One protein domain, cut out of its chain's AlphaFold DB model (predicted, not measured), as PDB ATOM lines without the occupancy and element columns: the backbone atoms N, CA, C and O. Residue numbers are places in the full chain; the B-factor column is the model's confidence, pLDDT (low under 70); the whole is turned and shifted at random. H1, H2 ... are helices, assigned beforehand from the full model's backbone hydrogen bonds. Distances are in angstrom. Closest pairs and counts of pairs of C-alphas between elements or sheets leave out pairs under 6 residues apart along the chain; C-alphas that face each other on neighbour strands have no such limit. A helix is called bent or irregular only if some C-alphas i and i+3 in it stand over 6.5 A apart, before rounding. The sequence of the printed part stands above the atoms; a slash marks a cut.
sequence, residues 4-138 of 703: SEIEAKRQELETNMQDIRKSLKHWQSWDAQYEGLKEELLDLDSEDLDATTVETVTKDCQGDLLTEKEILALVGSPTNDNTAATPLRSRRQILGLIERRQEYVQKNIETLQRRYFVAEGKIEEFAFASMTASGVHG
ATOM      1  N   SER A   4     183.595 189.321 171.055       86.25
ATOM      2  CA  SER A   4     182.482 189.490 170.114       86.25
ATOM      3  C   SER A   4     181.671 188.200 169.901       86.25
ATOM      4  O   SER A   4     180.442 188.250 169.884       86.25
ATOM      5  N   GLU A   5     182.332 187.041 169.802       88.25
ATOM      6  CA  GLU A   5     181.691 185.721 169.703       88.25
ATOM      7  C   GLU A   5     180.964 185.346 171.004       88.25
ATOM      8  O   GLU A   5     179.876 184.770 170.962       88.25
ATOM      9  N   ILE A   6     181.561 185.673 172.158       85.25
ATOM     10  CA  ILE A   6     180.967 185.430 173.482       85.25
ATOM     11  C   ILE A   6     179.692 186.266 173.650       85.25
ATOM     12  O   ILE A   6     178.653 185.722 174.020       85.25
ATOM     13  N   GLU A   7     179.734 187.562 173.323       88.12
ATOM     14  CA  GLU A   7     178.560 188.438 173.436       88.12
ATOM     15  C   GLU A   7     177.445 188.053 172.446       88.12
ATOM     16  O   GLU A   7     176.269 188.077 172.809       88.12
ATOM     17  N   ALA A   8     177.790 187.609 171.231       90.88
ATOM     18  CA  ALA A   8     176.811 187.095 170.269       90.88
ATOM     19  C   ALA A   8     176.083 185.841 170.794       90.88
ATOM     20  O   ALA A   8     174.852 185.788 170.770       90.88
ATOM     21  N   LYS A   9     176.822 184.865 171.344       89.06
ATOM     22  CA  LYS A   9     176.241 183.661 171.973       89.06
ATOM     23  C   LYS A   9     175.415 183.995 173.213       89.06
ATOM     24  O   LYS A   9     174.347 183.423 173.414       89.06
ATOM     25  N   ARG A  10     175.867 184.952 174.028       88.38
ATOM     26  CA  ARG A  10     175.109 185.461 175.179       88.38
ATOM     27  C   ARG A  10     173.783 186.090 174.742       88.38
ATOM     28  O   ARG A  10     172.764 185.835 175.379       88.38
ATOM     29  N   GLN A  11     173.764 186.848 173.643       92.19
ATOM     30  CA  GLN A  11     172.535 187.421 173.088       92.19
ATOM     31  C   GLN A  11     171.576 186.346 172.542       92.19
ATOM     32  O   GLN A  11     170.367 186.451 172.751       92.19
ATOM     33  N   GLU A  12     172.092 185.302 171.889       93.00
ATOM     34  CA  GLU A  12     171.307 184.147 171.419       93.00
ATOM     35  C   GLU A  12     170.699 183.338 172.580       93.00
ATOM     36  O   GLU A  12     169.526 182.955 172.545       93.00
ATOM     37  N   LEU A  13     171.459 183.125 173.657       92.56
ATOM     38  CA  LEU A  13     170.931 182.507 174.874       92.56
ATOM     39  C   LEU A  13     169.890 183.400 175.561       92.56
ATOM     40  O   LEU A  13     168.907 182.879 176.088       92.56
ATOM     41  N   GLU A  14     170.040 184.728 175.526       93.00
ATOM     42  CA  GLU A  14     169.033 185.634 176.082       93.00
ATOM     43  C   GLU A  14     167.713 185.586 175.294       93.00
ATOM     44  O   GLU A  14     166.646 185.518 175.907       93.00
ATOM     45  N   THR A  15     167.743 185.567 173.955       95.62
ATOM     46  CA  THR A  15     166.511 185.450 173.150       95.62
ATOM     47  C   THR A  15     165.829 184.098 173.360       95.62
ATOM     48  O   THR A  15     164.618 184.065 173.595       95.62
ATOM     49  N   ASN A  16     166.596 183.005 173.403       95.38
ATOM     50  CA  ASN A  16     166.103 181.670 173.752       95.38
ATOM     51  C   ASN A  16     165.458 181.658 175.155       95.38
ATOM     52  O   ASN A  16     164.301 181.270 175.315       95.38
ATOM     53  N   MET A  17     166.136 182.208 176.166       94.94
ATOM     54  CA  MET A  17     165.597 182.363 177.521       94.94
ATOM     55  C   MET A  17     164.314 183.215 177.552       94.94
ATOM     56  O   MET A  17     163.386 182.912 178.308       94.94
ATOM     57  N   GLN A  18     164.206 184.264 176.729       96.44
ATOM     58  CA  GLN A  18     162.965 185.030 176.584       96.44
ATOM     59  C   GLN A  18     161.831 184.186 175.973       96.44
ATOM     60  O   GLN A  18     160.685 184.340 176.399       96.44
ATOM     61  N   ASP A  19     162.107 183.288 175.026       96.81
ATOM     62  CA  ASP A  19     161.107 182.390 174.425       96.81
ATOM     63  C   ASP A  19     160.707 181.224 175.350       96.81
ATOM     64  O   ASP A  19     159.519 180.888 175.444       96.81
ATOM     65  N   ILE A  20     161.637 180.700 176.155       96.94
ATOM     66  CA  ILE A  20     161.323 179.796 177.273       96.94
ATOM     67  C   ILE A  20     160.418 180.518 178.286       96.94
ATOM     68  O   ILE A  20     159.368 179.998 178.656       96.94
ATOM     69  N   ARG A  21     160.726 181.768 178.667       96.50
ATOM     70  CA  ARG A  21     159.865 182.579 179.556       96.50
ATOM     71  C   ARG A  21     158.477 182.870 178.953       96.50
ATOM     72  O   ARG A  21     157.498 182.917 179.700       96.50
ATOM     73  N   LYS A  22     158.351 183.059 177.630       96.81
ATOM     74  CA  LYS A  22     157.052 183.240 176.937       96.81
ATOM     75  C   LYS A  22     156.226 181.950 176.938       96.81
ATOM     76  O   LYS A  22     155.045 181.983 177.284       96.81
ATOM     77  N   SER A  23     156.837 180.820 176.587       96.56
ATOM     78  CA  SER A  23     156.168 179.513 176.547       96.56
ATOM     79  C   SER A  23     155.795 179.005 177.945       96.56
ATOM     80  O   SER A  23     154.675 178.538 178.140       96.56
ATOM     81  N   LEU A  24     156.649 179.204 178.953       96.81
ATOM     82  CA  LEU A  24     156.348 178.907 180.357       96.81
ATOM     83  C   LEU A  24     155.108 179.684 180.839       96.81
ATOM     84  O   LEU A  24     154.185 179.083 181.388       96.81
ATOM     85  N   LYS A  25     155.008 180.988 180.533       95.44
ATOM     86  CA  LYS A  25     153.802 181.795 180.815       95.44
ATOM     87  C   LYS A  25     152.556 181.309 180.064       95.44
ATOM     88  O   LYS A  25     151.450 181.406 180.600       95.44
ATOM     89  N   HIS A  26     152.702 180.784 178.846       95.31
ATOM     90  CA  HIS A  26     151.595 180.190 178.089       95.31
ATOM     91  C   HIS A  26     151.070 178.910 178.760       95.31
ATOM     92  O   HIS A  26     149.863 178.781 178.955       95.31
ATOM     93  N   TRP A  27     151.952 178.002 179.189       96.56
ATOM     94  CA  TRP A  27     151.543 176.776 179.883       96.56
ATOM     95  C   TRP A  27     150.998 177.037 181.294       96.56
ATOM     96  O   TRP A  27     149.966 176.474 181.644       96.56
ATOM     97  N   GLN A  28     151.576 177.970 182.059       94.50
ATOM     98  CA  GLN A  28     150.971 178.445 183.317       94.50
ATOM     99  C   GLN A  28     149.569 179.037 183.099       94.50
ATOM    100  O   GLN A  28     148.665 178.824 183.905       94.50
ATOM    101  N   SER A  29     149.355 179.745 181.983       93.06
ATOM    102  CA  SER A  29     148.029 180.263 181.625       93.06
ATOM    103  C   SER A  29     147.041 179.142 181.279       93.06
ATOM    104  O   SER A  29     145.848 179.312 181.525       93.06
ATOM    105  N   TRP A  30     147.501 178.005 180.742       94.12
ATOM    106  CA  TRP A  30     146.672 176.807 180.557       94.12
ATOM    107  C   TRP A  30     146.327 176.128 181.884       94.12
ATOM    108  O   TRP A  30     145.156 175.826 182.090       94.12
ATOM    109  N   ASP A  31     147.296 175.915 182.781       94.25
ATOM    110  CA  ASP A  31     147.065 175.284 184.093       94.25
ATOM    111  C   ASP A  31     146.035 176.082 184.908       94.25
ATOM    112  O   ASP A  31     145.022 175.531 185.332       94.25
ATOM    113  N   ALA A  32     146.187 177.410 184.980       91.38
ATOM    114  CA  ALA A  32     145.234 178.289 185.660       91.38
ATOM    115  C   ALA A  32     143.821 178.299 185.028       91.38
ATOM    116  O   ALA A  32     142.831 178.485 185.735       91.38
ATOM    117  N   GLN A  33     143.704 178.097 183.708       91.06
ATOM    118  CA  GLN A  33     142.406 177.968 183.027       91.06
ATOM    119  C   GLN A  33     141.785 176.575 183.214       91.06
ATOM    120  O   GLN A  33     140.564 176.471 183.338       91.06
ATOM    121  N   TYR A  34     142.592 175.511 183.273       92.88
ATOM    122  CA  TYR A  34     142.104 174.160 183.552       92.88
ATOM    123  C   TYR A  34     141.701 173.978 185.019       92.88
ATOM    124  O   TYR A  34     140.643 173.397 185.252       92.88
ATOM    125  N   GLU A  35     142.442 174.537 185.984       92.19
ATOM    126  CA  GLU A  35     141.975 174.625 187.377       92.19
ATOM    127  C   GLU A  35     140.686 175.437 187.478       92.19
ATOM    128  O   GLU A  35     139.741 174.980 188.104       92.19
ATOM    129  N   GLY A  36     140.578 176.587 186.802       90.00
ATOM    130  CA  GLY A  36     139.346 177.376 186.876       90.00
ATOM    131  C   GLY A  36     138.104 176.636 186.362       90.00
ATOM    132  O   GLY A  36     137.049 176.663 186.996       90.00
ATOM    133  N   LEU A  37     138.242 175.889 185.260       90.25
ATOM    134  CA  LEU A  37     137.174 175.021 184.754       90.25
ATOM    135  C   LEU A  37     136.859 173.856 185.710       90.25
ATOM    136  O   LEU A  37     135.703 173.457 185.832       90.25
ATOM    137  N   LYS A  38     137.881 173.292 186.361       91.69
ATOM    138  CA  LYS A  38     137.793 172.179 187.319       91.69
ATOM    139  C   LYS A  38     137.109 172.611 188.619       91.69
ATOM    140  O   LYS A  38     136.233 171.888 189.088       91.69
ATOM    141  N   GLU A  39     137.426 173.799 189.132       90.62
ATOM    142  CA  GLU A  39     136.747 174.458 190.254       90.62
ATOM    143  C   GLU A  39     135.251 174.636 189.968       90.62
ATOM    144  O   GLU A  39     134.432 174.050 190.673       90.62
ATOM    145  N   GLU A  40     134.878 175.350 188.898       88.94
ATOM    146  CA  GLU A  40     133.462 175.602 188.564       88.94
ATOM    147  C   GLU A  40     132.676 174.304 188.272       88.94
ATOM    148  O   GLU A  40     131.470 174.265 188.502       88.94
ATOM    149  N   LEU A  41     133.325 173.212 187.827       88.75
ATOM    150  CA  LEU A  41     132.677 171.895 187.688       88.75
ATOM    151  C   LEU A  41     132.482 171.170 189.029       88.75
ATOM    152  O   LEU A  41     131.460 170.504 189.230       88.75
ATOM    153  N   LEU A  42     133.456 171.254 189.940       89.62
ATOM    154  CA  LEU A  42     133.346 170.701 191.295       89.62
ATOM    155  C   LEU A  42     132.247 171.414 192.095       89.62
ATOM    156  O   LEU A  42     131.523 170.758 192.842       89.62
ATOM    157  N   ASP A  43     132.065 172.714 191.857       86.38
ATOM    158  CA  ASP A  43     131.087 173.582 192.524       86.38
ATOM    159  C   ASP A  43     129.619 173.384 192.073       86.38
ATOM    160  O   ASP A  43     128.715 174.059 192.583       86.38
ATOM    161  N   LEU A  44     129.369 172.461 191.131       85.44
ATOM    162  CA  LEU A  44     128.031 172.019 190.714       85.44
ATOM    163  C   LEU A  44     127.437 170.989 191.696       85.44
ATOM    164  O   LEU A  44     128.108 170.050 192.124       85.44
ATOM    165  N   ASP A  45     126.136 171.082 191.973       79.94
ATOM    166  CA  ASP A  45     125.432 170.102 192.819       79.94
ATOM    167  C   ASP A  45     125.108 168.771 192.091       79.94
ATOM    168  O   ASP A  45     124.764 167.781 192.744       79.94
ATOM    169  N   SER A  46     125.199 168.710 190.752       81.88
ATOM    170  CA  SER A  46     124.822 167.537 189.940       81.88
ATOM    171  C   SER A  46     126.006 166.829 189.265       81.88
ATOM    172  O   SER A  46     126.989 167.442 188.853       81.88
ATOM    173  N   GLU A  47     125.901 165.502 189.126       78.69
ATOM    174  CA  GLU A  47     126.874 164.680 188.381       78.69
ATOM    175  C   GLU A  47     126.588 164.618 186.880       78.69
ATOM    176  O   GLU A  47     127.506 164.478 186.068       78.69
ATOM    177  N   ASP A  48     125.310 164.716 186.521       78.88
ATOM    178  CA  ASP A  48     124.858 164.897 185.152       78.88
ATOM    179  C   ASP A  48     124.820 166.403 184.865       78.88
ATOM    180  O   ASP A  48     124.237 167.175 185.635       78.88
ATOM    181  N   LEU A  49     125.458 166.828 183.772       78.94
ATOM    182  CA  LEU A  49     125.406 168.213 183.313       78.94
ATOM    183  C   LEU A  49     124.186 168.383 182.407       78.94
ATOM    184  O   LEU A  49     124.079 167.718 181.377       78.94
ATOM    185  N   ASP A  50     123.292 169.301 182.764       79.62
ATOM    186  CA  ASP A  50     122.245 169.756 181.850       79.62
ATOM    187  C   ASP A  50     122.809 170.797 180.869       79.62
ATOM    188  O   ASP A  50     123.736 171.542 181.199       79.62
ATOM    189  N   ALA A  51     122.222 170.898 179.675       78.81
ATOM    190  CA  ALA A  51     122.665 171.832 178.640       78.81
ATOM    191  C   ALA A  51     122.706 173.292 179.135       78.81
ATOM    192  O   ALA A  51     123.600 174.042 178.746       78.81
ATOM    193  N   THR A  52     121.801 173.673 180.045       83.12
ATOM    194  CA  THR A  52     121.806 175.003 180.677       83.12
ATOM    195  C   THR A  52     123.040 175.238 181.554       83.12
ATOM    196  O   THR A  52     123.650 176.299 181.466       83.12
ATOM    197  N   THR A  53     123.453 174.238 182.343       82.25
ATOM    198  CA  THR A  53     124.645 174.309 183.212       82.25
ATOM    199  C   THR A  53     125.946 174.357 182.410       82.25
ATOM    200  O   THR A  53     126.882 175.064 182.781       82.25
ATOM    201  N   VAL A  54     125.988 173.679 181.257       81.69
ATOM    202  CA  VAL A  54     127.101 173.799 180.306       81.69
ATOM    203  C   VAL A  54     127.183 175.231 179.771       81.69
ATOM    204  O   VAL A  54     128.263 175.807 179.764       81.69
ATOM    205  N   GLU A  55     126.053 175.832 179.383       83.06
ATOM    206  CA  GLU A  55     125.995 177.193 178.823       83.06
ATOM    207  C   GLU A  55     126.262 178.318 179.847       83.06
ATOM    208  O   GLU A  55     126.471 179.467 179.448       83.06
ATOM    209  N   THR A  56     126.234 178.032 181.155       84.12
ATOM    210  CA  THR A  56     126.744 178.949 182.191       84.12
ATOM    211  C   THR A  56     128.242 178.759 182.398       84.12
ATOM    212  O   THR A  56     128.992 179.723 182.263       84.12
ATOM    213  N   VAL A  57     128.704 177.517 182.601       83.88
ATOM    214  CA  VAL A  57     130.131 177.217 182.821       83.88
ATOM    215  C   VAL A  57     130.990 177.658 181.629       83.88
ATOM    216  O   VAL A  57     132.061 178.225 181.838       83.88
ATOM    217  N   THR A  58     130.529 177.496 180.380       83.25
ATOM    218  CA  THR A  58     131.277 177.971 179.199       83.25
ATOM    219  C   THR A  58     131.458 179.486 179.160       83.25
ATOM    220  O   THR A  58     132.466 179.934 178.620       83.25
ATOM    221  N   LYS A  59     130.520 180.269 179.708       84.50
ATOM    222  CA  LYS A  59     130.595 181.741 179.749       84.50
ATOM    223  C   LYS A  59     131.452 182.226 180.909       84.50
ATOM    224  O   LYS A  59     132.287 183.107 180.715       84.50
ATOM    225  N   ASP A  60     131.273 181.633 182.086       81.50
ATOM    226  CA  ASP A  60     132.019 181.998 183.291       81.50
ATOM    227  C   ASP A  60     133.515 181.653 183.141       81.50
ATOM    228  O   ASP A  60     134.381 182.471 183.465       81.50
ATOM    229  N   CYS A  61     133.827 180.497 182.538       80.44
ATOM    230  CA  CYS A  61     135.193 180.018 182.293       80.44
ATOM    231  C   CYS A  61     135.824 180.500 180.970       80.44
ATOM    232  O   CYS A  61     136.920 180.052 180.632       80.44
ATOM    233  N   GLN A  62     135.168 181.361 180.177       78.88
ATOM    234  CA  GLN A  62     135.686 181.726 178.851       78.88
ATOM    235  C   GLN A  62     136.983 182.544 178.953       78.88
ATOM    236  O   GLN A  62     136.961 183.692 179.414       78.88
ATOM    237  N   GLY A  63     138.095 181.982 178.468       77.94
ATOM    238  CA  GLY A  63     139.425 182.600 178.480       77.94
ATOM    239  C   GLY A  63     140.112 182.667 177.114       77.94
ATOM    240  O   GLY A  63     139.588 182.183 176.111       77.94
ATOM    241  N   ASP A  64     141.299 183.280 177.091       80.69
ATOM    242  CA  ASP A  64     142.091 183.516 175.871       80.69
ATOM    243  C   ASP A  64     142.576 182.215 175.208       80.69
ATOM    244  O   ASP A  64     142.831 182.190 174.006       80.69
ATOM    245  N   LEU A  65     142.721 181.138 175.992       84.94
ATOM    246  CA  LEU A  65     143.183 179.829 175.522       84.94
ATOM    247  C   LEU A  65     142.047 178.801 175.592       84.94
ATOM    248  O   LEU A  65     141.737 178.132 174.603       84.94
ATOM    249  N   LEU A  66     141.363 178.737 176.738       87.69
ATOM    250  CA  LEU A  66     140.205 177.881 176.969       87.69
ATOM    251  C   LEU A  66     138.951 178.470 176.297       87.69
ATOM    252  O   LEU A  66     138.064 179.054 176.921       87.69
ATOM    253  N   THR A  67     138.902 178.316 174.976       87.19
ATOM    254  CA  THR A  67     137.777 178.737 174.133       87.19
ATOM    255  C   THR A  67     136.545 177.861 174.394       87.19
ATOM    256  O   THR A  67     136.674 176.655 174.586       87.19
ATOM    257  N   GLU A  68     135.338 178.427 174.272       85.00
ATOM    258  CA  GLU A  68     134.041 177.719 174.329       85.00
ATOM    259  C   GLU A  68     134.043 176.368 173.584       85.00
ATOM    260  O   GLU A  68     133.603 175.353 174.117       85.00
ATOM    261  N   LYS A  69     134.607 176.330 172.367       85.12
ATOM    262  CA  LYS A  69     134.737 175.120 171.535       85.12
ATOM    263  C   LYS A  69     135.496 173.984 172.223       85.12
ATOM    264  O   LYS A  69     135.163 172.824 172.005       85.12
ATOM    265  N   GLU A  70     136.497 174.310 173.034       87.94
ATOM    266  CA  GLU A  70     137.330 173.339 173.743       87.94
ATOM    267  C   GLU A  70     136.610 172.796 174.985       87.94
ATOM    268  O   GLU A  70     136.639 171.595 175.248       87.94
ATOM    269  N   ILE A  71     135.857 173.653 175.682       86.44
ATOM    270  CA  ILE A  71     134.957 173.242 176.770       86.44
ATOM    271  C   ILE A  71     133.844 172.336 176.213       86.44
ATOM    272  O   ILE A  71     133.588 171.263 176.754       86.44
ATOM    273  N   LEU A  72     133.244 172.681 175.067       84.94
ATOM    274  CA  LEU A  72     132.275 171.823 174.370       84.94
ATOM    275  C   LEU A  72     132.903 170.506 173.869       84.94
ATOM    276  O   LEU A  72     132.241 169.468 173.876       84.94
ATOM    277  N   ALA A  73     134.183 170.498 173.480       86.19
ATOM    278  CA  ALA A  73     134.907 169.272 173.133       86.19
ATOM    279  C   ALA A  73     135.195 168.382 174.362       86.19
ATOM    280  O   ALA A  73     135.191 167.152 174.235       86.19
ATOM    281  N   LEU A  74     135.393 168.980 175.544       86.44
ATOM    282  CA  LEU A  74     135.550 168.308 176.842       86.44
ATOM    283  C   LEU A  74     134.234 167.741 177.393       86.44
ATOM    284  O   LEU A  74     134.214 166.589 177.827       86.44
ATOM    285  N   VAL A  75     133.135 168.492 177.309       83.88
ATOM    286  CA  VAL A  75     131.778 168.040 177.672       83.88
ATOM    287  C   VAL A  75     131.261 166.976 176.693       83.88
ATOM    288  O   VAL A  75     130.566 166.041 177.087       83.88
ATOM    289  N   GLY A  76     131.647 167.083 175.420       76.00
ATOM    290  CA  GLY A  76     131.064 166.330 174.316       76.00
ATOM    291  C   GLY A  76     129.998 167.170 173.619       76.00
ATOM    292  O   GLY A  76     128.946 167.455 174.184       76.00
ATOM    293  N   SER A  77     130.277 167.577 172.380       63.94
ATOM    294  CA  SER A  77     129.363 168.427 171.617       63.94
ATOM    295  C   SER A  77     128.104 167.654 171.203       63.94
ATOM    296  O   SER A  77     128.234 166.568 170.625       63.94
ATOM    297  N   PRO A  78     126.892 168.211 171.396       54.38
ATOM    298  CA  PRO A  78     125.680 167.727 170.750       54.38
ATOM    299  C   PRO A  78     125.697 168.128 169.265       54.38
ATOM    300  O   PRO A  78     124.907 168.958 168.814       54.38
ATOM    301  N   THR A  79     126.627 167.556 168.490       47.75
ATOM    302  CA  THR A  79     126.715 167.778 167.042       47.75
ATOM    303  C   THR A  79     125.391 167.408 166.388       47.75
ATOM    304  O   THR A  79     124.912 166.284 166.514       47.75
ATOM    305  N   ASN A  80     124.818 168.373 165.679       48.22
ATOM    306  CA  ASN A  80     123.470 168.365 165.117       48.22
ATOM    307  C   ASN A  80     123.294 167.480 163.865       48.22
ATOM    308  O   ASN A  80     122.210 167.448 163.277       48.22
ATOM    309  N   ASP A  81     124.328 166.733 163.475       48.50
ATOM    310  CA  ASP A  81     124.241 165.694 162.452       48.50
ATOM    311  C   ASP A  81     123.536 164.444 162.999       48.50
ATOM    312  O   ASP A  81     123.810 163.956 164.094       48.50
ATOM    313  N   ASN A  82     122.592 163.906 162.223       50.56
ATOM    314  CA  ASN A  82     121.585 162.943 162.692       50.56
ATOM    315  C   ASN A  82     122.100 161.487 162.813       50.56
ATOM    316  O   ASN A  82     121.382 160.530 162.519       50.56
ATOM    317  N   THR A  83     123.345 161.298 163.253       52.47
ATOM    318  CA  THR A  83     123.993 159.990 163.437       52.47
ATOM    319  C   THR A  83     124.459 159.815 164.880       52.47
ATOM    320  O   THR A  83     125.633 159.996 165.179       52.47
ATOM    321  N   ALA A  84     123.514 159.425 165.743       49.69
ATOM    322  CA  ALA A  84     123.677 159.212 167.185       49.69
ATOM    323  C   ALA A  84     124.184 160.448 167.954       49.69
ATOM    324  O   ALA A  84     125.384 160.692 168.065       49.69
ATOM    325  N   ALA A  85     123.248 161.185 168.565       57.47
ATOM    326  CA  ALA A  85     123.579 162.194 169.566       57.47
ATOM    327  C   ALA A  85     124.421 161.541 170.674       57.47
ATOM    328  O   ALA A  85     123.940 160.666 171.398       57.47
ATOM    329  N   THR A  86     125.692 161.934 170.767       59.91
ATOM    330  CA  THR A  86     126.578 161.451 171.827       59.91
ATOM    331  C   THR A  86     126.087 162.067 173.138       59.91
ATOM    332  O   THR A  86     125.942 163.290 173.186       59.91
ATOM    333  N   PRO A  87     125.775 161.269 174.177       68.50
ATOM    334  CA  PRO A  87     125.331 161.826 175.448       68.50
ATOM    335  C   PRO A  87     126.426 162.718 176.037       68.50
ATOM    336  O   PRO A  87     127.617 162.422 175.894       68.50
ATOM    337  N   LEU A  88     126.011 163.801 176.701       77.88
ATOM    338  CA  LEU A  88     126.914 164.672 177.451       77.88
ATOM    339  C   LEU A  88     127.705 163.812 178.446       77.88
ATOM    340  O   LEU A  88     127.139 162.933 179.104       77.88
ATOM    341  N   ARG A  89     129.019 164.025 178.528       85.38
ATOM    342  CA  ARG A  89     129.871 163.280 179.460       85.38
ATOM    343  C   ARG A  89     129.501 163.668 180.888       85.38
ATOM    344  O   ARG A  89     129.253 164.838 181.169       85.38
ATOM    345  N   SER A  90     129.480 162.694 181.795       88.75
ATOM    346  CA  SER A  90     129.235 162.976 183.212       88.75
ATOM    347  C   SER A  90     130.360 163.833 183.791       88.75
ATOM    348  O   SER A  90     131.504 163.771 183.325       88.75
ATOM    349  N   ARG A  91     130.066 164.590 184.852       90.44
ATOM    350  CA  ARG A  91     131.033 165.463 185.527       90.44
ATOM    351  C   ARG A  91     132.356 164.759 185.812       90.44
ATOM    352  O   ARG A  91     133.409 165.270 185.446       90.44
ATOM    353  N   ARG A  92     132.308 163.561 186.406       90.94
ATOM    354  CA  ARG A  92     133.504 162.750 186.712       90.94
ATOM    355  C   ARG A  92     134.345 162.430 185.473       90.94
ATOM    356  O   ARG A  92     135.568 162.437 185.552       90.94
ATOM    357  N   GLN A  93     133.705 162.167 184.333       91.06
ATOM    358  CA  GLN A  93     134.404 161.898 183.078       91.06
ATOM    359  C   GLN A  93     135.044 163.166 182.496       91.06
ATOM    360  O   GLN A  93     136.117 163.078 181.906       91.06
ATOM    361  N   ILE A  94     134.416 164.332 182.665       90.56
ATOM    362  CA  ILE A  94     134.992 165.618 182.250       90.56
ATOM    363  C   ILE A  94     136.172 165.986 183.159       90.56
ATOM    364  O   ILE A  94     137.238 166.312 182.647       90.56
ATOM    365  N   LEU A  95     136.024 165.852 184.483       92.44
ATOM    366  CA  LEU A  95     137.097 166.091 185.457       92.44
ATOM    367  C   LEU A  95     138.340 165.247 185.143       92.44
ATOM    368  O   LEU A  95     139.404 165.819 184.953       92.44
ATOM    369  N   GLY A  96     138.204 163.930 184.949       93.75
ATOM    370  CA  GLY A  96     139.338 163.063 184.584       93.75
ATOM    371  C   GLY A  96     139.941 163.326 183.190       93.75
ATOM    372  O   GLY A  96     141.048 162.876 182.897       93.75
ATOM    373  N   LEU A  97     139.240 164.053 182.308       92.81
ATOM    374  CA  LEU A  97     139.794 164.549 181.039       92.81
ATOM    375  C   LEU A  97     140.525 165.890 181.207       92.81
ATOM    376  O   LEU A  97     141.489 166.134 180.482       92.81
ATOM    377  N   ILE A  98     140.082 166.742 182.136       94.06
ATOM    378  CA  ILE A  98     140.774 167.983 182.516       94.06
ATOM    379  C   ILE A  98     142.052 167.641 183.286       94.06
ATOM    380  O   ILE A  98     143.114 168.115 182.913       94.06
ATOM    381  N   GLU A  99     141.967 166.758 184.279       95.44
ATOM    382  CA  GLU A  99     143.080 166.283 185.110       95.44
ATOM    383  C   GLU A  99     144.229 165.737 184.249       95.44
ATOM    384  O   GLU A  99     145.333 166.265 184.303       95.44
ATOM    385  N   ARG A 100     143.953 164.824 183.305       96.00
ATOM    386  CA  ARG A 100     144.969 164.330 182.353       96.00
ATOM    387  C   ARG A 100     145.577 165.412 181.451       96.00
ATOM    388  O   ARG A 100     146.721 165.300 181.011       96.00
ATOM    389  N   ARG A 101     144.814 166.450 181.106       94.50
ATOM    390  CA  ARG A 101     145.353 167.594 180.352       94.50
ATOM    391  C   ARG A 101     146.217 168.475 181.242       94.50
ATOM    392  O   ARG A 101     147.223 168.986 180.768       94.50
ATOM    393  N   GLN A 102     145.845 168.615 182.507       95.12
ATOM    394  CA  GLN A 102     146.598 169.342 183.510       95.12
ATOM    395  C   GLN A 102     147.935 168.647 183.812       95.12
ATOM    396  O   GLN A 102     148.959 169.311 183.746       95.12
ATOM    397  N   GLU A 103     147.954 167.319 183.981       97.12
ATOM    398  CA  GLU A 103     149.178 166.492 184.063       97.12
ATOM    399  C   GLU A 103     150.146 166.796 182.900       97.12
ATOM    400  O   GLU A 103     151.338 167.026 183.100       97.12
ATOM    401  N   TYR A 104     149.630 166.844 181.665       96.50
ATOM    402  CA  TYR A 104     150.425 167.162 180.473       96.50
ATOM    403  C   TYR A 104     150.938 168.613 180.468       96.50
ATOM    404  O   TYR A 104     152.090 168.863 180.111       96.50
ATOM    405  N   VAL A 105     150.112 169.576 180.888       97.44
ATOM    406  CA  VAL A 105     150.516 170.984 181.031       97.44
ATOM    407  C   VAL A 105     151.602 171.134 182.103       97.44
ATOM    408  O   VAL A 105     152.598 171.808 181.855       97.44
ATOM    409  N   GLN A 106     151.456 170.474 183.252       97.19
ATOM    410  CA  GLN A 106     152.420 170.499 184.355       97.19
ATOM    411  C   GLN A 106     153.754 169.876 183.941       97.19
ATOM    412  O   GLN A 106     154.789 170.525 184.083       97.19
ATOM    413  N   LYS A 107     153.741 168.714 183.274       97.88
ATOM    414  CA  LYS A 107     154.955 168.115 182.699       97.88
ATOM    415  C   LYS A 107     155.656 169.040 181.691       97.88
ATOM    416  O   LYS A 107     156.887 169.075 181.641       97.88
ATOM    417  N   ASN A 108     154.907 169.826 180.913       97.75
ATOM    418  CA  ASN A 108     155.489 170.833 180.018       97.75
ATOM    419  C   ASN A 108     156.076 172.032 180.780       97.75
ATOM    420  O   ASN A 108     157.127 172.533 180.384       97.75
ATOM    421  N   ILE A 109     155.448 172.475 181.878       97.69
ATOM    422  CA  ILE A 109     155.994 173.513 182.769       97.69
ATOM    423  C   ILE A 109     157.311 173.033 183.390       97.69
ATOM    424  O   ILE A 109     158.312 173.729 183.250       97.69
ATOM    425  N   GLU A 110     157.351 171.831 183.971       97.69
ATOM    426  CA  GLU A 110     158.575 171.225 184.522       97.69
ATOM    427  C   GLU A 110     159.684 171.107 183.468       97.69
ATOM    428  O   GLU A 110     160.836 171.464 183.714       97.69
ATOM    429  N   THR A 111     159.345 170.637 182.263       97.50
ATOM    430  CA  THR A 111     160.308 170.490 181.160       97.50
ATOM    431  C   THR A 111     160.881 171.846 180.739       97.50
ATOM    432  O   THR A 111     162.084 171.962 180.492       97.50
ATOM    433  N   LEU A 112     160.052 172.893 180.694       97.31
ATOM    434  CA  LEU A 112     160.498 174.255 180.395       97.31
ATOM    435  C   LEU A 112     161.272 174.897 181.549       97.31
ATOM    436  O   LEU A 112     162.197 175.650 181.276       97.31
ATOM    437  N   GLN A 113     160.965 174.577 182.808       97.12
ATOM    438  CA  GLN A 113     161.754 174.997 183.971       97.12
ATOM    439  C   GLN A 113     163.151 174.359 183.955       97.12
ATOM    440  O   GLN A 113     164.140 175.070 184.093       97.12
ATOM    441  N   ARG A 114     163.268 173.052 183.680       97.12
ATOM    442  CA  ARG A 114     164.577 172.392 183.505       97.12
ATOM    443  C   ARG A 114     165.374 173.019 182.354       97.12
ATOM    444  O   ARG A 114     166.540 173.357 182.531       97.12
ATOM    445  N   ARG A 115     164.739 173.248 181.193       95.31
ATOM    446  CA  ARG A 115     165.367 173.949 180.050       95.31
ATOM    447  C   ARG A 115     165.758 175.394 180.390       95.31
ATOM    448  O   ARG A 115     166.783 175.858 179.905       95.31
ATOM    449  N   TYR A 116     164.975 176.080 181.224       95.94
ATOM    450  CA  TYR A 116     165.268 177.427 181.709       95.94
ATOM    451  C   TYR A 116     166.544 177.454 182.559       95.94
ATOM    452  O   TYR A 116     167.468 178.177 182.202       95.94
ATOM    453  N   PHE A 117     166.646 176.619 183.599       95.69
ATOM    454  CA  PHE A 117     167.840 176.566 184.458       95.69
ATOM    455  C   PHE A 117     169.107 176.165 183.681       95.69
ATOM    456  O   PHE A 117     170.165 176.757 183.874       95.69
ATOM    457  N   VAL A 118     169.000 175.229 182.729       94.62
ATOM    458  CA  VAL A 118     170.124 174.844 181.849       94.62
ATOM    459  C   VAL A 118     170.542 175.976 180.894       94.62
ATOM    460  O   VAL A 118     171.707 176.044 180.504       94.62
ATOM    461  N   ALA A 119     169.630 176.869 180.502       91.06
ATOM    462  CA  ALA A 119     169.970 178.066 179.728       91.06
ATOM    463  C   ALA A 119     170.560 179.180 180.613       91.06
ATOM    464  O   ALA A 119     171.482 179.871 180.187       91.06
ATOM    465  N   GLU A 120     170.063 179.326 181.843       92.12
ATOM    466  CA  GLU A 120     170.517 180.302 182.838       92.12
ATOM    467  C   GLU A 120     171.971 180.029 183.259       92.12
ATOM    468  O   GLU A 120     172.827 180.889 183.056       92.12
ATOM    469  N   GLY A 121     172.296 178.795 183.667       91.81
ATOM    470  CA  GLY A 121     173.671 178.402 184.009       91.81
ATOM    471  C   GLY A 121     174.669 178.541 182.848       91.81
ATOM    472  O   GLY A 121     175.829 178.873 183.066       91.81
ATOM    473  N   LYS A 122     174.223 178.389 181.592       90.19
ATOM    474  CA  LYS A 122     175.060 178.677 180.408       90.19
ATOM    475  C   LYS A 122     175.316 180.172 180.216       90.19
ATOM    476  O   LYS A 122     176.396 180.552 179.775       90.19
ATOM    477  N   ILE A 123     174.353 181.037 180.534       89.50
ATOM    478  CA  ILE A 123     174.572 182.493 180.512       89.50
ATOM    479  C   ILE A 123     175.572 182.891 181.605       89.50
ATOM    480  O   ILE A 123     176.410 183.757 181.358       89.50
ATOM    481  N   GLU A 124     175.538 182.236 182.767       88.00
ATOM    482  CA  GLU A 124     176.522 182.424 183.841       88.00
ATOM    483  C   GLU A 124     177.917 181.910 183.440       88.00
ATOM    484  O   GLU A 124     178.898 182.637 183.607       88.00
ATOM    485  N   GLU A 125     178.013 180.740 182.798       88.38
ATOM    486  CA  GLU A 125     179.252 180.218 182.196       88.38
ATOM    487  C   GLU A 125     179.853 181.216 181.189       88.38
ATOM    488  O   GLU A 125     181.031 181.570 181.284       88.38
ATOM    489  N   PHE A 126     179.048 181.751 180.261       84.81
ATOM    490  CA  PHE A 126     179.514 182.760 179.303       84.81
ATOM    491  C   PHE A 126     179.827 184.118 179.951       84.81
ATOM    492  O   PHE A 126     180.711 184.826 179.466       84.81
ATOM    493  N   ALA A 127     179.166 184.492 181.051       82.69
ATOM    494  CA  ALA A 127     179.512 185.689 181.817       82.69
ATOM    495  C   ALA A 127     180.874 185.532 182.516       82.69
ATOM    496  O   ALA A 127     181.710 186.431 182.427       82.69
ATOM    497  N   PHE A 128     181.138 184.372 183.123       82.31
ATOM    498  CA  PHE A 128     182.434 184.031 183.714       82.31
ATOM    499  C   PHE A 128     183.547 183.942 182.654       82.31
ATOM    500  O   PHE A 128     184.627 184.513 182.830       82.31
ATOM    501  N   ALA A 129     183.268 183.316 181.505       81.38
ATOM    502  CA  ALA A 129     184.166 183.290 180.349       81.38
ATOM    503  C   ALA A 129     184.455 184.699 179.794       81.38
ATOM    504  O   ALA A 129     185.568 184.973 179.355       81.38
ATOM    505  N   SER A 130     183.483 185.616 179.843       78.25
ATOM    506  CA  SER A 130     183.672 187.021 179.460       78.25
ATOM    507  C   SER A 130     184.523 187.790 180.481       78.25
ATOM    508  O   SER A 130     185.452 188.496 180.096       78.25
ATOM    509  N   MET A 131     184.283 187.611 181.786       75.44
ATOM    510  CA  MET A 131     185.080 188.239 182.853       75.44
ATOM    511  C   MET A 131     186.552 187.803 182.828       75.44
ATOM    512  O   MET A 131     187.449 188.638 182.974       75.44
ATOM    513  N   THR A 132     186.804 186.513 182.598       71.44
ATOM    514  CA  THR A 132     188.159 185.958 182.455       71.44
ATOM    515  C   THR A 132     188.814 186.390 181.141       71.44
ATOM    516  O   THR A 132     189.921 186.920 181.168       71.44
ATOM    517  N   ALA A 133     188.124 186.293 179.998       67.25
ATOM    518  CA  ALA A 133     188.656 186.755 178.709       67.25
ATOM    519  C   ALA A 133     188.859 188.283 178.635       67.25
ATOM    520  O   ALA A 133     189.651 188.763 177.824       67.25
ATOM    521  N   SER A 134     188.171 189.059 179.482       63.00
ATOM    522  CA  SER A 134     188.380 190.504 179.644       63.00
ATOM    523  C   SER A 134     189.582 190.845 180.545       63.00
ATOM    524  O   SER A 134     189.841 192.027 180.777       63.00
ATOM    525  N   GLY A 135     190.313 189.850 181.064       53.75
ATOM    526  CA  GLY A 135     191.560 190.049 181.809       53.75
ATOM    527  C   GLY A 135     191.408 190.688 183.195       53.75
ATOM    528  O   GLY A 135     192.383 191.212 183.726       53.75
ATOM    529  N   VAL A 136     190.205 190.669 183.783       51.41
ATOM    530  CA  VAL A 136     189.962 191.152 185.160       51.41
ATOM    531  C   VAL A 136     190.440 190.130 186.204       51.41
ATOM    532  O   VAL A 136     190.861 190.506 187.296       51.41
ATOM    533  N   HIS A 137     190.468 188.851 185.830       46.53
ATOM    534  CA  HIS A 137     191.319 187.843 186.455       46.53
ATOM    535  C   HIS A 137     192.414 187.464 185.458       46.53
ATOM    536  O   HIS A 137     192.130 187.249 184.280       46.53
ATOM    537  N   GLY A 138     193.667 187.465 185.914       44.72
ATOM    538  CA  GLY A 138     194.822 187.367 185.030       44.72
ATOM    539  C   GLY A 138     194.962 185.994 184.376       44.72
ATOM    540  O   GLY A 138     194.989 184.976 185.067       44.72
TER     541      GLY A 138
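Overview. This is residues 4 to 138 of the 703 residues of the protein "DUF3835 domain-containing protein" of Rachicladosporium sp. CCFEE 5018 (UniProt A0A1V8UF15). Two long helices, H4 and H1, lie side by side and run opposite ways, making a long thin stalk, with a small head at one end of it. The head is made of two short helices, H2 and H3, with H2 packed on the last part of H1 and H3 on the first part of H4, and residues 79 to 84 of the link between H3 and H4 stick out from it as a free loop. The printed part has 135 residues with four named helices, in the order H1, H2, H3, H4 along the chain, and no named strand; its class is all helix. The whole is extended, with a radius of gyration of the C-alphas of 22.9 A, and it is a rod whose C-alphas span 77 by 30 by 21 A.

Arrangement. The longest helix is H4, residues 91 to 133. It touches H1, residues 4 to 42, with 39 pairs of C-alphas within 8 A. The closest C-alphas of the two are those of Leu 24 and Ile 109, 5.9 A apart, and the centres are 8.0 A apart. Their lines stand at a shallow tilt of 19 degrees, and they run opposite ways. H4 also touches H3, residues 68 to 75, with residues 94 to 98 of H4 alone. The closest C-alphas here are those of Leu 74 and Ile 94, 6.1 A apart, and the two helices run opposite ways at a steep tilt of 58 degrees. H3 in turn touches H2, residues 51 to 60, where the C-alphas of Thr 58 and Glu 68 are the closest at 5.6 A. These two run opposite ways at a steep tilt of 48 degrees. H2 and H1 only just touch, with 3 pairs of C-alphas within 8 A, and H1 does so with residues 37 to 41 alone. The closest C-alphas are those of Glu 40 and Val 57, 6.8 A apart. H1 and H2 form a helical hairpin and run opposite ways at a tilt of 37 degrees, only just steep. Of the four pairs that touch, one is at a shallow tilt, and the helix packing is mostly crossed, with most of the lines at larger angles. H2 and H4 are apart, and H1 and H3 are only just apart, their closest C-alphas being 8.5 A from each other. Every O i to N i+4 pair is within hydrogen-bond range in H1 and H3, against 5 of 6 in H2 and 37 of 39 in H4.

Along the chain. H4 measures 61.8 A from its first to its last C-alpha, from Arg 91 at (131.033, 165.463, 185.527) to Ala 133 at (188.656, 186.755, 178.709). H1 measures 56.7 A and begins with the C-alpha of Ser 4 at (182.482, 189.490, 170.114). H2, from Ala 51 to Asp 60, measures 14.6 A, and H3, from Glu 68 to Val 75, measures 10.5 A. No helix is bent or irregular.

Size, cuts and confidence. The two C-alphas farthest apart are those of Asn 82 and Gly 138, at 80.4 A, while those of Ser 4 and Gly 138, the first and last printed residues, are 19.5 A apart. The printed part runs from residue 4 to 138 and has no cut. The links from H1 to H2, with 8 residues, and from H2 to H3, with 7 residues, are short; the link from H3 to H4, residues 76 to 90, is long. The mean pLDDT of the printed part is 84.9. Confidence is low, under 70, in residues 77 to 87 and in residues 133 to 138, of which residue 133 belongs to H4.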